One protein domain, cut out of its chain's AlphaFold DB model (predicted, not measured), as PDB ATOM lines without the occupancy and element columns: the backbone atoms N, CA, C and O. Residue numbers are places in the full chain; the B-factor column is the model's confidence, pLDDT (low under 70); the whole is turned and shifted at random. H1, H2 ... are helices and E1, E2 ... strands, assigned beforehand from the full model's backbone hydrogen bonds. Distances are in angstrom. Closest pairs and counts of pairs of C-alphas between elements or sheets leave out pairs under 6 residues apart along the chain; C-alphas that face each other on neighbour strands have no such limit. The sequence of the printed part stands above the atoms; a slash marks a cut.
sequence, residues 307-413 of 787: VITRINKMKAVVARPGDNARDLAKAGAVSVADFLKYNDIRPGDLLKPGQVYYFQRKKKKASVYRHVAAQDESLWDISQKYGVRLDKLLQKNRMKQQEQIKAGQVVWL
ATOM      1  N   VAL A 307     -30.878  -2.199  21.389       67.81
ATOM      2  CA  VAL A 307     -31.176  -1.339  22.548       67.81
ATOM      3  C   VAL A 307     -30.528  -1.925  23.807       67.81
ATOM      4  O   VAL A 307     -31.185  -2.533  24.656       67.81
ATOM      5  N   ILE A 308     -29.205  -1.777  23.909       73.19
ATOM      6  CA  ILE A 308     -28.426  -2.191  25.080       73.19
ATOM      7  C   ILE A 308     -28.647  -1.177  26.207       73.19
ATOM      8  O   ILE A 308     -28.235  -0.022  26.121       73.19
ATOM      9  N   THR A 309     -29.265  -1.628  27.294       77.94
ATOM     10  CA  THR A 309     -29.548  -0.839  28.500       77.94
ATOM     11  C   THR A 309     -28.738  -1.344  29.703       77.94
ATOM     12  O   THR A 309     -28.101  -2.402  29.653       77.94
ATOM     13  N   ARG A 310     -28.729  -0.586  30.808       82.50
ATOM     14  CA  ARG A 310     -28.019  -0.953  32.045       82.50
ATOM     15  C   ARG A 310     -28.927  -0.945  33.275       82.50
ATOM     16  O   ARG A 310     -28.946   0.013  34.044       82.50
ATOM     17  N   ILE A 311     -29.613  -2.057  33.521       81.75
ATOM     18  CA  ILE A 311     -30.504  -2.217  34.681       81.75
ATOM     19  C   ILE A 311     -29.754  -2.889  35.840       81.75
ATOM     20  O   ILE A 311     -28.999  -3.844  35.657       81.75
ATOM     21  N   ASN A 312     -29.918  -2.356  37.059       82.88
ATOM     22  CA  ASN A 312     -29.266  -2.850  38.285       82.88
ATOM     23  C   ASN A 312     -27.729  -3.028  38.129       82.88
ATOM     24  O   ASN A 312     -27.124  -4.022  38.545       82.88
ATOM     25  N   LYS A 313     -27.104  -2.040  37.464       83.56
ATOM     26  CA  LYS A 313     -25.689  -1.961  37.036       83.56
ATOM     27  C   LYS A 313     -25.221  -3.015  36.007       83.56
ATOM     28  O   LYS A 313     -24.072  -2.935  35.567       83.56
ATOM     29  N   MET A 314     -26.070  -3.950  35.578       87.12
ATOM     30  CA  MET A 314     -25.747  -5.027  34.624       87.12
ATOM     31  C   MET A 314     -26.058  -4.633  33.179       87.12
ATOM     32  O   MET A 314     -26.988  -3.864  32.968       87.12
ATOM     33  N   LYS A 315     -25.335  -5.179  32.191       87.62
ATOM     34  CA  LYS A 315     -25.740  -5.055  30.778       87.62
ATOM     35  C   LYS A 315     -26.995  -5.899  30.514       87.62
ATOM     36  O   LYS A 315     -27.055  -7.064  30.920       87.62
ATOM     37  N   ALA A 316     -27.951  -5.313  29.807       87.56
ATOM     38  CA  ALA A 316     -29.189  -5.939  29.368       87.56
ATOM     39  C   ALA A 316     -29.575  -5.426  27.970       87.56
ATOM     40  O   ALA A 316     -29.011  -4.444  27.492       87.56
ATOM     41  N   VAL A 317     -30.543  -6.069  27.330       87.62
ATOM     42  CA  VAL A 317     -31.102  -5.701  26.026       87.62
ATOM     43  C   VAL A 317     -32.624  -5.756  26.087       87.62
ATOM     44  O   VAL A 317     -33.180  -6.576  26.816       87.62
ATOM     45  N   VAL A 318     -33.294  -4.878  25.348       82.88
ATOM     46  CA  VAL A 318     -34.743  -4.961  25.116       82.88
ATOM     47  C   VAL A 318     -34.973  -5.745  23.826       82.88
ATOM     48  O   VAL A 318     -34.488  -5.321  22.779       82.88
ATOM     49  N   ALA A 319     -35.682  -6.874  23.899       81.94
ATOM     50  CA  ALA A 319     -36.011  -7.672  22.719       81.94
ATOM     51  C   ALA A 319     -37.037  -6.954  21.827       81.94
ATOM     52  O   ALA A 319     -37.994  -6.347  22.314       81.94
ATOM     53  N   ARG A 320     -36.853  -7.048  20.515       78.44
ATOM     54  CA  ARG A 320     -37.732  -6.514  19.468       78.44
ATOM     55  C   ARG A 320     -38.649  -7.609  18.903       78.44
ATOM     56  O   ARG A 320     -38.370  -8.794  19.086       78.44
ATOM     57  N   PRO A 321     -39.732  -7.252  18.188       65.75
ATOM     58  CA  PRO A 321     -40.454  -8.210  17.353       65.75
ATOM     59  C   PRO A 321     -39.487  -8.891  16.370       65.75
ATOM     60  O   PRO A 321     -38.774  -8.206  15.640       65.75
ATOM     61  N   GLY A 322     -39.436 -10.225  16.381       59.28
ATOM     62  CA  GLY A 322     -38.519 -11.025  15.556       59.28
ATOM     63  C   GLY A 322     -37.132 -11.316  16.158       59.28
ATOM     64  O   GLY A 322     -36.398 -12.122  15.579       59.28
ATOM     65  N   ASP A 323     -36.768 -10.739  17.312       73.06
ATOM     66  CA  ASP A 323     -35.530 -11.113  18.016       73.06
ATOM     67  C   ASP A 323     -35.634 -12.531  18.602       73.06
ATOM     68  O   ASP A 323     -36.640 -12.913  19.205       73.06
ATOM     69  N   ASN A 324     -34.549 -13.298  18.494       75.31
ATOM     70  CA  ASN A 324     -34.423 -14.651  19.039       75.31
ATOM     71  C   ASN A 324     -33.273 -14.737  20.064       75.31
ATOM     72  O   ASN A 324     -32.387 -13.879  20.123       75.31
ATOM     73  N   ALA A 325     -33.268 -15.792  20.883       75.31
ATOM     74  CA  ALA A 325     -32.277 -15.958  21.949       75.31
ATOM     75  C   ALA A 325     -30.835 -16.147  21.429       75.31
ATOM     76  O   ALA A 325     -29.891 -15.792  22.135       75.31
ATOM     77  N   ARG A 326     -30.658 -16.674  20.206       69.62
ATOM     78  CA  ARG A 326     -29.353 -16.909  19.565       69.62
ATOM     79  C   ARG A 326     -28.686 -15.586  19.170       69.62
ATOM     80  O   ARG A 326     -27.552 -15.332  19.576       69.62
ATOM     81  N   ASP A 327     -29.410 -14.729  18.452       77.88
ATOM     82  CA  ASP A 327     -28.941 -13.417  17.989       77.88
ATOM     83  C   ASP A 327     -28.656 -12.471  19.174       77.88
ATOM     84  O   ASP A 327     -27.597 -11.837  19.216       77.88
ATOM     85  N   LEU A 328     -29.526 -12.436  20.194       82.19
ATOM     86  CA  LEU A 328     -29.283 -11.624  21.395       82.19
ATOM     87  C   LEU A 328     -28.084 -12.125  22.213       82.19
ATOM     88  O   LEU A 328     -27.240 -11.316  22.603       82.19
ATOM     89  N   ALA A 329     -27.955 -13.435  22.455       83.00
ATOM     90  CA  ALA A 329     -26.805 -13.988  23.178       83.00
ATOM     91  C   ALA A 329     -25.478 -13.672  22.464       83.00
ATOM     92  O   ALA A 329     -24.520 -13.233  23.105       83.00
ATOM     93  N   LYS A 330     -25.455 -13.800  21.128       79.12
ATOM     94  CA  LYS A 330     -24.314 -13.436  20.276       79.12
ATOM     95  C   LYS A 330     -23.958 -11.951  20.398       79.12
ATOM     96  O   LYS A 330     -22.796 -11.635  20.643       79.12
ATOM     97  N   ALA A 331     -24.938 -11.049  20.315       79.25
ATOM     98  CA  ALA A 331     -24.724  -9.608  20.499       79.25
ATOM     99  C   ALA A 331     -24.251  -9.234  21.921       79.25
ATOM    100  O   ALA A 331     -23.554  -8.237  22.112       79.25
ATOM    101  N   GLY A 332     -24.590 -10.046  22.925       81.56
ATOM    102  CA  GLY A 332     -24.079  -9.925  24.290       81.56
ATOM    103  C   GLY A 332     -22.672 -10.490  24.521       81.56
ATOM    104  O   GLY A 332     -22.121 -10.255  25.598       81.56
ATOM    105  N   ALA A 333     -22.110 -11.228  23.554       84.00
ATOM    106  CA  ALA A 333     -20.937 -12.096  23.705       84.00
ATOM    107  C   ALA A 333     -21.095 -13.154  24.826       84.00
ATOM    108  O   ALA A 333     -20.212 -13.339  25.664       84.00
ATOM    109  N   VAL A 334     -22.242 -13.844  24.850       79.62
ATOM    110  CA  VAL A 334     -22.612 -14.870  25.847       79.62
ATOM    111  C   VAL A 334     -22.990 -16.179  25.146       79.62
ATOM    112  O   VAL A 334     -23.520 -16.159  24.036       79.62
ATOM    113  N   SER A 335     -22.777 -17.330  25.797       75.69
ATOM    114  CA  SER A 335     -23.332 -18.600  25.309       75.69
ATOM    115  C   SER A 335     -24.871 -18.563  25.342       75.69
ATOM    116  O   SER A 335     -25.464 -17.988  26.260       75.69
ATOM    117  N   VAL A 336     -25.543 -19.195  24.372       70.31
ATOM    118  CA  VAL A 336     -27.022 -19.248  24.340       70.31
ATOM    119  C   VAL A 336     -27.566 -19.937  25.600       70.31
ATOM    120  O   VAL A 336     -28.535 -19.472  26.198       70.31
ATOM    121  N   ALA A 337     -26.888 -20.990  26.069       62.66
ATOM    122  CA  ALA A 337     -27.240 -21.699  27.295       62.66
ATOM    123  C   ALA A 337     -27.139 -20.809  28.548       62.66
ATOM    124  O   ALA A 337     -28.037 -20.837  29.389       62.66
ATOM    125  N   ASP A 338     -26.089 -19.990  28.676       77.88
ATOM    126  CA  ASP A 338     -25.970 -19.020  29.767       77.88
ATOM    127  C   ASP A 338     -26.987 -17.884  29.637       77.88
ATOM    128  O   ASP A 338     -27.581 -17.504  30.640       77.88
ATOM    129  N   PHE A 339     -27.259 -17.383  28.428       86.00
ATOM    130  CA  PHE A 339     -28.277 -16.354  28.204       86.00
ATOM    131  C   PHE A 339     -29.675 -16.828  28.636       86.00
ATOM    132  O   PHE A 339     -30.330 -16.149  29.430       86.00
ATOM    133  N   LEU A 340     -30.110 -18.020  28.211       77.44
ATOM    134  CA  LEU A 340     -31.379 -18.619  28.650       77.44
ATOM    135  C   LEU A 340     -31.414 -18.786  30.185       77.44
ATOM    136  O   LEU A 340     -32.333 -18.321  30.861       77.44
ATOM    137  N   LYS A 341     -30.346 -19.349  30.759       79.44
ATOM    138  CA  LYS A 341     -30.167 -19.607  32.201       79.44
ATOM    139  C   LYS A 341     -30.079 -18.348  33.068       79.44
ATOM    140  O   LYS A 341     -30.483 -18.378  34.229       79.44
ATOM    141  N   TYR A 342     -29.536 -17.244  32.560       88.94
ATOM    142  CA  TYR A 342     -29.466 -15.967  33.281       88.94
ATOM    143  C   TYR A 342     -30.801 -15.241  33.300       88.94
ATOM    144  O   TYR A 342     -31.015 -14.427  34.196       88.94
ATOM    145  N   ASN A 343     -31.675 -15.559  32.347       88.31
ATOM    146  CA  ASN A 343     -32.997 -14.975  32.191       88.31
ATOM    147  C   ASN A 343     -34.130 -15.885  32.675       88.31
ATOM    148  O   ASN A 343     -35.280 -15.468  32.618       88.31
ATOM    149  N   ASP A 344     -33.823 -17.068  33.211       81.69
ATOM    150  CA  ASP A 344     -34.817 -18.049  33.655       81.69
ATOM    151  C   ASP A 344     -35.781 -18.449  32.497       81.69
ATOM    152  O   ASP A 344     -36.998 -18.451  32.673       81.69
ATOM    153  N   ILE A 345     -35.224 -18.728  31.303       75.31
ATOM    154  CA  ILE A 345     -35.912 -19.135  30.053       75.31
ATOM    155  C   ILE A 345     -35.562 -20.601  29.719       75.31
ATOM    156  O   ILE A 345     -34.438 -21.036  29.989       75.31
ATOM    157  N   ARG A 346     -36.477 -21.367  29.110       60.88
ATOM    158  CA  ARG A 346     -36.233 -22.733  28.606       60.88
ATOM    159  C   ARG A 346     -35.802 -22.724  27.126       60.88
ATOM    160  O   ARG A 346     -36.213 -21.840  26.378       60.88
ATOM    161  N   PRO A 347     -35.013 -23.708  26.654       50.31
ATOM    162  CA  PRO A 347     -34.773 -23.888  25.222       50.31
ATOM    163  C   PRO A 347     -36.097 -24.093  24.469       50.31
ATOM    164  O   PRO A 347     -36.877 -24.968  24.840       50.31
ATOM    165  N   GLY A 348     -36.341 -23.278  23.440       50.03
ATOM    166  CA  GLY A 348     -37.585 -23.267  22.662       50.03
ATOM    167  C   GLY A 348     -38.645 -22.249  23.114       50.03
ATOM    168  O   GLY A 348     -39.583 -22.009  22.357       50.03
ATOM    169  N   ASP A 349     -38.508 -21.609  24.283       56.34
ATOM    170  CA  ASP A 349     -39.405 -20.509  24.674       56.34
ATOM    171  C   ASP A 349     -39.162 -19.274  23.777       56.34
ATOM    172  O   ASP A 349     -38.020 -18.852  23.569       56.34
ATOM    173  N   LEU A 350     -40.238 -18.645  23.293       66.12
ATOM    174  CA  LEU A 350     -40.159 -17.397  22.525       66.12
ATOM    175  C   LEU A 350     -39.845 -16.192  23.426       66.12
ATOM    176  O   LEU A 350     -40.316 -16.092  24.562       66.12
ATOM    177  N   LEU A 351     -39.087 -15.227  22.895       77.12
ATOM    178  CA  LEU A 351     -38.856 -13.952  23.572       77.12
ATOM    179  C   LEU A 351     -40.101 -13.058  23.476       77.12
ATOM    180  O   LEU A 351     -40.724 -12.957  22.422       77.12
ATOM    181  N   LYS A 352     -40.441 -12.365  24.568       77.50
ATOM    182  CA  LYS A 352     -41.497 -11.344  24.588       77.50
ATOM    183  C   LYS A 352     -40.953 -10.042  23.966       77.50
ATOM    184  O   LYS A 352     -39.986  -9.497  24.505       77.50
ATOM    185  N   PRO A 353     -41.548  -9.485  22.896       73.56
ATOM    186  CA  PRO A 353     -41.171  -8.162  22.401       73.56
ATOM    187  C   PRO A 353     -41.381  -7.078  23.470       73.56
ATOM    188  O   PRO A 353     -42.327  -7.135  24.252       73.56
ATOM    189  N   GLY A 354     -40.478  -6.100  23.529       76.94
ATOM    190  CA  GLY A 354     -40.439  -5.064  24.567       76.94
ATOM    191  C   GLY A 354     -39.869  -5.525  25.919       76.94
ATOM    192  O   GLY A 354     -39.671  -4.695  26.805       76.94
ATOM    193  N   GLN A 355     -39.570  -6.816  26.098       85.19
ATOM    194  CA  GLN A 355     -39.074  -7.352  27.364       85.19
ATOM    195  C   GLN A 355     -37.551  -7.217  27.503       85.19
ATOM    196  O   GLN A 355     -36.787  -7.386  26.553       85.19
ATOM    197  N   VAL A 356     -37.107  -6.935  28.729       86.56
ATOM    198  CA  VAL A 356     -35.690  -6.868  29.112       86.56
ATOM    199  C   VAL A 356     -35.111  -8.270  29.321       86.56
ATOM    200  O   VAL A 356     -35.681  -9.058  30.075       86.56
ATOM    201  N   TYR A 357     -33.929  -8.516  28.754       91.31
ATOM    202  CA  TYR A 357     -33.119  -9.724  28.934       91.31
ATOM    203  C   TYR A 357     -31.650  -9.386  29.245       91.31
ATOM    204  O   TYR A 357     -31.129  -8.357  28.826       91.31
ATOM    205  N   TYR A 358     -30.962 -10.243  29.996       91.69
ATOM    206  CA  TYR A 358     -29.649  -9.995  30.597       91.69
ATOM    207  C   TYR A 358     -28.541 -10.863  30.009       91.69
ATOM    208  O   TYR A 358     -28.685 -12.075  29.866       91.69
ATOM    209  N   PHE A 359     -27.376 -10.248  29.801       91.12
ATOM    210  CA  PHE A 359     -26.145 -10.919  29.362       91.12
ATOM    211  C   PHE A 359     -25.305 -11.476  30.523       91.12
ATOM    212  O   PHE A 359     -24.195 -11.964  30.338       91.12
ATOM    213  N   GLN A 360     -25.803 -11.373  31.753       92.31
ATOM    214  CA  GLN A 360     -25.104 -11.823  32.950       92.31
ATOM    215  C   GLN A 360     -26.096 -12.198  34.050       92.31
ATOM    216  O   GLN A 360     -27.166 -11.599  34.162       92.31
ATOM    217  N   ARG A 361     -25.721 -13.156  34.904       91.62
ATOM    218  CA  ARG A 361     -26.559 -13.644  36.010       91.62
ATOM    219  C   ARG A 361     -27.103 -12.487  36.866       91.62
ATOM    220  O   ARG A 361     -26.324 -11.758  37.490       91.62
ATOM    221  N   LYS A 362     -28.439 -12.375  36.933       93.38
ATOM    222  CA  LYS A 362     -29.180 -11.344  37.687       93.38
ATOM    223  C   LYS A 362     -28.724 -11.222  39.157       93.38
ATOM    224  O   LYS A 362     -28.182 -12.165  39.744       93.38
ATOM    225  N   LYS A 363     -28.932 -10.059  39.791       91.38
ATOM    226  CA  LYS A 363     -28.474  -9.794  41.173       91.38
ATOM    227  C   LYS A 363     -29.336 -10.508  42.231       91.38
ATOM    228  O   LYS A 363     -30.440 -10.975  41.968       91.38
ATOM    229  N   LYS A 364     -28.836 -10.556  43.477       90.88
ATOM    230  CA  LYS A 364     -29.559 -11.063  44.671       90.88
ATOM    231  C   LYS A 364     -30.513 -10.030  45.318       90.88
ATOM    232  O   LYS A 364     -31.190 -10.359  46.292       90.88
ATOM    233  N   LYS A 365     -30.507  -8.774  44.850       86.69
ATOM    234  CA  LYS A 365     -31.324  -7.646  45.343       86.69
ATOM    235  C   LYS A 365     -31.474  -6.578  44.253       86.69
ATOM    236  O   LYS A 365     -30.556  -6.426  43.445       86.69
ATOM    237  N   ALA A 366     -32.587  -5.848  44.250       88.00
ATOM    238  CA  ALA A 366     -32.755  -4.635  43.446       88.00
ATOM    239  C   ALA A 366     -32.078  -3.415  44.101       88.00
ATOM    240  O   ALA A 366     -31.650  -3.463  45.259       88.00
ATOM    241  N   SER A 367     -32.023  -2.308  43.356       80.69
ATOM    242  CA  SER A 367     -31.843  -0.957  43.900       80.69
ATOM    243  C   SER A 367     -33.072  -0.527  44.717       80.69
ATOM    244  O   SER A 367     -32.932  -0.140  45.882       80.69
ATOM    245  N   VAL A 368     -34.256  -0.656  44.107       74.75
ATOM    246  CA  VAL A 368     -35.587  -0.360  44.665       74.75
ATOM    247  C   VAL A 368     -35.956  -1.347  45.783       74.75
ATOM    248  O   VAL A 368     -35.517  -2.494  45.783       74.75
ATOM    249  N   TYR A 369     -36.739  -0.892  46.763       76.69
ATOM    250  CA  TYR A 369     -37.033  -1.629  47.996       76.69
ATOM    251  C   TYR A 369     -38.168  -2.649  47.819       76.69
ATOM    252  O   TYR A 369     -37.973  -3.842  48.093       76.69
ATOM    253  N   ARG A 370     -39.318  -2.167  47.338       84.06
ATOM    254  CA  ARG A 370     -40.565  -2.902  47.086       84.06
ATOM    255  C   ARG A 370     -41.205  -2.432  45.763       84.06
ATOM    256  O   ARG A 370     -40.814  -1.387  45.251       84.06
ATOM    257  N   HIS A 371     -42.116  -3.220  45.193       87.56
ATOM    258  CA  HIS A 371     -42.838  -2.946  43.939       87.56
ATOM    259  C   HIS A 371     -44.276  -3.468  44.032       87.56
ATOM    260  O   HIS A 371     -44.468  -4.592  44.488       87.56
ATOM    261  N   VAL A 372     -45.261  -2.683  43.595       85.81
ATOM    262  CA  VAL A 372     -46.681  -3.075  43.556       85.81
ATOM    263  C   VAL A 372     -46.955  -3.788  42.237       85.81
ATOM    264  O   VAL A 372     -46.810  -3.181  41.175       85.81
ATOM    265  N   ALA A 373     -47.323  -5.068  42.284       85.81
ATOM    266  CA  ALA A 373     -47.601  -5.842  41.079       85.81
ATOM    267  C   ALA A 373     -48.791  -5.262  40.301       85.81
ATOM    268  O   ALA A 373     -49.878  -5.075  40.857       85.81
ATOM    269  N   ALA A 374     -48.585  -4.988  39.014       80.75
ATOM    270  CA  ALA A 374     -49.670  -4.605  38.122       80.75
ATOM    271  C   ALA A 374     -50.614  -5.793  37.853       80.75
ATOM    272  O   ALA A 374     -50.326  -6.940  38.205       80.75
ATOM    273  N   GLN A 375     -51.751  -5.515  37.216       76.38
ATOM    274  CA  GLN A 375     -52.635  -6.564  36.716       76.38
ATOM    275  C   GLN A 375     -51.861  -7.492  35.759       76.38
ATOM    276  O   GLN A 375     -51.116  -7.019  34.901       76.38
ATOM    277  N   ASP A 376     -51.995  -8.800  35.983       73.25
ATOM    278  CA  ASP A 376     -51.354  -9.899  35.242       73.25
ATOM    279  C   ASP A 376     -49.803  -9.882  35.185       73.25
ATOM    280  O   ASP A 376     -49.185 -10.653  34.448       73.25
ATOM    281  N   GLU A 377     -49.135  -9.058  36.004       81.75
ATOM    282  CA  GLU A 377     -47.668  -8.975  36.071       81.75
ATOM    283  C   GLU A 377     -47.068 -10.097  36.940       81.75
ATOM    284  O   GLU A 377     -47.228 -10.113  38.161       81.75
ATOM    285  N   SER A 378     -46.310 -11.023  36.339       84.81
ATOM    286  CA  SER A 378     -45.743 -12.160  37.078       84.81
ATOM    287  C   SER A 378     -44.443 -11.828  37.830       84.81
ATOM    288  O   SER A 378     -43.689 -10.917  37.481       84.81
ATOM    289  N   LEU A 379     -44.083 -12.664  38.815       84.94
ATOM    290  CA  LEU A 379     -42.762 -12.610  39.463       84.94
ATOM    291  C   LEU A 379     -41.589 -12.788  38.480       84.94
ATOM    292  O   LEU A 379     -40.482 -12.334  38.779       84.94
ATOM    293  N   TRP A 380     -41.799 -13.432  37.326       86.56
ATOM    294  CA  TRP A 380     -40.783 -13.543  36.276       86.56
ATOM    295  C   TRP A 380     -40.610 -12.209  35.534       86.56
ATOM    296  O   TRP A 380     -39.478 -11.772  35.326       86.56
ATOM    297  N   ASP A 381     -41.702 -11.502  35.234       85.00
ATOM    298  CA  ASP A 381     -41.652 -10.181  34.593       85.00
ATOM    299  C   ASP A 381     -40.980  -9.159  35.527       85.00
ATOM    300  O   ASP A 381     -40.054  -8.455  35.124       85.00
ATOM    301  N   ILE A 382     -41.326  -9.181  36.820       87.38
ATOM    302  CA  ILE A 382     -40.688  -8.376  37.882       87.38
ATOM    303  C   ILE A 382     -39.193  -8.732  38.038       87.38
ATOM    304  O   ILE A 382     -38.344  -7.852  38.219       87.38
ATOM    305  N   SER A 383     -38.844 -10.019  37.925       91.69
ATOM    306  CA  SER A 383     -37.460 -10.525  37.930       91.69
ATOM    307  C   SER A 383     -36.632  -9.924  36.787       91.69
ATOM    308  O   SER A 383     -35.507  -9.465  37.024       91.69
ATOM    309  N   GLN A 384     -37.199  -9.814  35.579       90.19
ATOM    310  CA  GLN A 384     -36.545  -9.111  34.471       90.19
ATOM    311  C   GLN A 384     -36.518  -7.588  34.669       90.19
ATOM    312  O   GLN A 384     -35.464  -6.970  34.528       90.19
ATOM    313  N   LYS A 385     -37.644  -6.977  35.050       87.50
ATOM    314  CA  LYS A 385     -37.837  -5.524  35.230       87.50
ATOM    315  C   LYS A 385     -36.797  -4.885  36.158       87.50
ATOM    316  O   LYS A 385     -36.298  -3.803  35.868       87.50
ATOM    317  N   TYR A 386     -36.411  -5.580  37.232       88.88
ATOM    318  CA  TYR A 386     -35.440  -5.085  38.224       88.88
ATOM    319  C   TYR A 386     -34.077  -5.806  38.215       88.88
ATOM    320  O   TYR A 386     -33.199  -5.497  39.031       88.88
ATOM    321  N   GLY A 387     -33.871  -6.782  37.324       88.25
ATOM    322  CA  GLY A 387     -32.621  -7.543  37.233       88.25
ATOM    323  C   GLY A 387     -32.297  -8.317  38.516       88.25
ATOM    324  O   GLY A 387     -31.144  -8.344  38.961       88.25
ATOM    325  N   VAL A 388     -33.310  -8.921  39.140       90.56
ATOM    326  CA  VAL A 388     -33.186  -9.729  40.366       90.56
ATOM    327  C   VAL A 388     -33.548 -11.169  40.039       90.56
ATOM    328  O   VAL A 388     -34.536 -11.405  39.365       90.56
ATOM    329  N   ARG A 389     -32.763 -12.149  40.500       91.75
ATOM    330  CA  ARG A 389     -33.044 -13.570  40.214       91.75
ATOM    331  C   ARG A 389     -34.392 -14.005  40.792       91.75
ATOM    332  O   ARG A 389     -34.684 -13.683  41.946       91.75
ATOM    333  N   LEU A 390     -35.143 -14.815  40.042       89.31
ATOM    334  CA  LEU A 390     -36.467 -15.302  40.441       89.31
ATOM    335  C   LEU A 390     -36.434 -16.072  41.776       89.31
ATOM    336  O   LEU A 390     -37.228 -15.777  42.670       89.31
ATOM    337  N   ASP A 391     -35.438 -16.945  41.986       88.88
ATOM    338  CA  ASP A 391     -35.227 -17.658  43.263       88.88
ATOM    339  C   ASP A 391     -35.041 -16.713  44.462       88.88
ATOM    340  O   ASP A 391     -35.317 -17.086  45.603       88.88
ATOM    341  N   LYS A 392     -34.553 -15.487  44.228       93.69
ATOM    342  CA  LYS A 392     -34.355 -14.466  45.264       93.69
ATOM    343  C   LYS A 392     -35.511 -13.488  45.386       93.69
ATOM    344  O   LYS A 392     -35.590 -12.858  46.432       93.69
ATOM    345  N   LEU A 393     -36.435 -13.415  44.428       90.94
ATOM    346  CA  LEU A 393     -37.742 -12.798  44.668       90.94
ATOM    347  C   LEU A 393     -38.642 -13.733  45.483       90.94
ATOM    348  O   LEU A 393     -39.163 -13.306  46.512       90.94
ATOM    349  N   LEU A 394     -38.724 -15.018  45.120       89.19
ATOM    350  CA  LEU A 394     -39.468 -16.032  45.881       89.19
ATOM    351  C   LEU A 394     -38.989 -16.105  47.342       89.19
ATOM    352  O   LEU A 394     -39.783 -15.921  48.264       89.19
ATOM    353  N   GLN A 395     -37.671 -16.230  47.567       90.88
ATOM    354  CA  GLN A 395     -37.096 -16.250  48.920       90.88
ATOM    355  C   GLN A 395     -37.381 -14.965  49.722       90.88
ATOM    356  O   GLN A 395     -37.597 -15.042  50.930       90.88
ATOM    357  N   LYS A 396     -37.385 -13.783  49.088       88.88
ATOM    358  CA  LYS A 396     -37.686 -12.511  49.775       88.88
ATOM    359  C   LYS A 396     -39.150 -12.384  50.168       88.88
ATOM    360  O   LYS A 396     -39.438 -11.828  51.220       88.88
ATOM    361  N   ASN A 397     -40.051 -12.915  49.349       90.81
ATOM    362  CA  ASN A 397     -41.495 -12.827  49.560       90.81
ATOM    363  C   ASN A 397     -42.070 -14.047  50.295       90.81
ATOM    364  O   ASN A 397     -43.269 -14.089  50.552       90.81
ATOM    365  N   ARG A 398     -41.213 -15.005  50.683       87.88
ATOM    366  CA  ARG A 398     -41.580 -16.266  51.355       87.88
ATOM    367  C   ARG A 398     -42.572 -17.119  50.546       87.88
ATOM    368  O   ARG A 398     -43.320 -17.894  51.130       87.88
ATOM    369  N   MET A 399     -42.554 -16.969  49.220       82.75
ATOM    370  CA  MET A 399     -43.487 -17.618  48.294       82.75
ATOM    371  C   MET A 399     -42.933 -18.949  47.771       82.75
ATOM    372  O   MET A 399     -41.718 -19.100  47.592       82.75
ATOM    373  N   LYS A 400     -43.821 -19.906  47.490       80.00
ATOM    374  CA  LYS A 400     -43.492 -21.193  46.851       80.00
ATOM    375  C   LYS A 400     -43.352 -21.039  45.330       80.00
ATOM    376  O   LYS A 400     -43.885 -20.113  44.733       80.00
ATOM    377  N   GLN A 401     -42.655 -21.971  44.676       67.44
ATOM    378  CA  GLN A 401     -42.356 -21.904  43.232       67.44
ATOM    379  C   GLN A 401     -43.614 -21.928  42.335       67.44
ATOM    380  O   GLN A 401     -43.566 -21.439  41.209       67.44
ATOM    381  N   GLN A 402     -44.713 -22.498  42.834       68.94
ATOM    382  CA  GLN A 402     -46.023 -22.601  42.180       68.94
ATOM    383  C   GLN A 402     -46.995 -21.472  42.580       68.94
ATOM    384  O   GLN A 402     -48.138 -21.456  42.135       68.94
ATOM    385  N   GLU A 403     -46.579 -20.563  43.463       76.44
ATOM    386  CA  GLU A 403     -47.445 -19.538  44.045       76.44
ATOM    387  C   GLU A 403     -47.546 -18.332  43.106       76.44
ATOM    388  O   GLU A 403     -46.573 -17.607  42.886       76.44
ATOM    389  N   GLN A 404     -48.729 -18.134  42.523       77.69
ATOM    390  CA  GLN A 404     -48.997 -16.986  41.662       77.69
ATOM    391  C   GLN A 404     -49.103 -15.699  42.485       77.69
ATOM    392  O   GLN A 404     -49.582 -15.691  43.620       77.69
ATOM    393  N   ILE A 405     -48.655 -14.601  41.885       85.44
ATOM    394  CA  ILE A 405     -48.779 -13.259  42.441       85.44
ATOM    395  C   ILE A 405     -50.131 -12.650  42.061       85.44
ATOM    396  O   ILE A 405     -50.634 -12.880  40.964       85.44
ATOM    397  N   LYS A 406     -50.722 -11.880  42.976       83.81
ATOM    398  CA  LYS A 406     -51.993 -11.176  42.768       83.81
ATOM    399  C   LYS A 406     -51.758  -9.713  42.376       83.81
ATOM    400  O   LYS A 406     -50.784  -9.102  42.812       83.81
ATOM    401  N   ALA A 407     -52.680  -9.128  41.612       82.56
ATOM    402  CA  ALA A 407     -52.672  -7.693  41.326       82.56
ATOM    403  C   ALA A 407     -52.704  -6.869  42.633       82.56
ATOM    404  O   ALA A 407     -53.358  -7.254  43.603       82.56
ATOM    405  N   GLY A 408     -51.959  -5.763  42.674       80.81
ATOM    406  CA  GLY A 408     -51.797  -4.914  43.860       80.81
ATOM    407  C   GLY A 408     -50.847  -5.472  44.930       80.81
ATOM    408  O   GLY A 408     -50.550  -4.785  45.903       80.81
ATOM    409  N   GLN A 409     -50.336  -6.700  44.786       88.12
ATOM    410  CA  GLN A 409     -49.474  -7.322  45.793       88.12
ATOM    411  C   GLN A 409     -48.108  -6.625  45.899       88.12
ATOM    412  O   GLN A 409     -47.405  -6.439  44.901       88.12
ATOM    413  N   VAL A 410     -47.689  -6.301  47.125       88.00
ATOM    414  CA  VAL A 410     -46.414  -5.622  47.402       88.00
ATOM    415  C   VAL A 410     -45.256  -6.625  47.440       88.00
ATOM    416  O   VAL A 410     -45.084  -7.394  48.390       88.00
ATOM    417  N   VAL A 411     -44.416  -6.595  46.405       90.12
ATOM    418  CA  VAL A 411     -43.251  -7.473  46.231       90.12
ATOM    419  C   VAL A 411     -41.997  -6.850  46.820       90.12
ATOM    420  O   VAL A 411     -41.535  -5.800  46.384       90.12
ATOM    421  N   TRP A 412     -41.364  -7.551  47.752       87.50
ATOM    422  CA  TRP A 412     -40.074  -7.192  48.328       87.50
ATOM    423  C   TRP A 412     -38.926  -7.558  47.379       87.50
ATOM    424  O   TRP A 412     -38.691  -8.732  47.084       87.50
ATOM    425  N   LEU A 413     -38.183  -6.550  46.910       88.25
ATOM    426  CA  LEU A 413     -37.113  -6.707  45.913       88.25
ATOM    427  C   LEU A 413     -35.702  -6.654  46.525       88.25
ATOM    428  O   LEU A 413     -34.746  -7.228  45.987       88.25
TER     429      LEU A 413
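Overview. This is residues 307 to 413 of the 787 residues of the protein "Membrane-bound lytic murein transglycosylase D" of Cesiribacter andamanensis AMV16 (UniProt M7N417). Two small lobes sit side by side along the longest axis: one is a twisted three-stranded sheet, E1 E2 E3, with the helix H1 over E2 and E3 and the helix H2 touching H1 and grazing the sheet, and the other is a two-stranded sheet, E4 E5, with H4 next to E5 and H3 touching H4. H3 also grazes the sheet E1 E2 E3 with its residues 381 to 386, between the lobes. The printed part has 107 residues with four named helices and five named strands, in the order E1 E2 H1 H2 E3 E4 H3 H4 E5; both sheets are antiparallel, and the class is mixed, helices and strands, with under half of the residues in named elements. It is compact, with a radius of gyration of the C-alphas of 13.5 A and spans of 35 by 25 by 21 A.

Arrangement. In the larger sheet the inner strand E2, residues 314 to 318, stands between the edge strands E1, residues 308 to 311, and E3, residues 356 to 358. E1 and E2 form a hairpin, with N 309 and O 316 2.8 A apart, within hydrogen-bond range; so are N 317 and O 357 of E2 and E3, at 2.8 A. H1, residues 325 to 331, is on this sheet at a height of 10.2 A. It touches H2, residues 336 to 342, about perpendicular at 85 degrees; their closest C-alphas, of Ala 329 and Val 336, are 5.4 A apart. H2 only grazes the sheet with residues 338 to 342. H3, residues 379 to 386, also only grazes it; the closest C-alphas of E3 and H3, of Val 356 and Gln 384, are 5.9 A apart. H3 touches H4, residues 390 to 397, about perpendicular at 82 degrees, with Ser 383 and Leu 390 closest, their C-alphas 5.5 A apart. The closest C-alphas of H4 and E5, residues 410 to 412, are those of Asn 397 and Trp 412, at 5.9 A. E5 is the antiparallel neighbour of E4, residues 370 to 372, with N 411 and O 371 2.8 A apart. H1 and H4 are apart. In the four helices every O i to N i+4 pair is within hydrogen-bond range.

Along the chain. E1 begins at C-alpha 308, (-28.426, -2.191, 25.080). E2 is 13.1 A long, H3 10.6 A and H4 10.7 A. H3 begins at C-alpha 379, (-42.762, -12.610, 39.463), and E5 ends at C-alpha 412, (-40.074, -7.192, 48.328).

Size, cuts and confidence. The two C-alphas farthest apart, of Ala 333 and Gly 408, are 37.6 A apart. The printed part has no cut. The links H2 to E3, E3 to E4 and H4 to E5 are long. The mean pLDDT of the printed part is 81.5; twelve residues are under 70, among them 346 to 350.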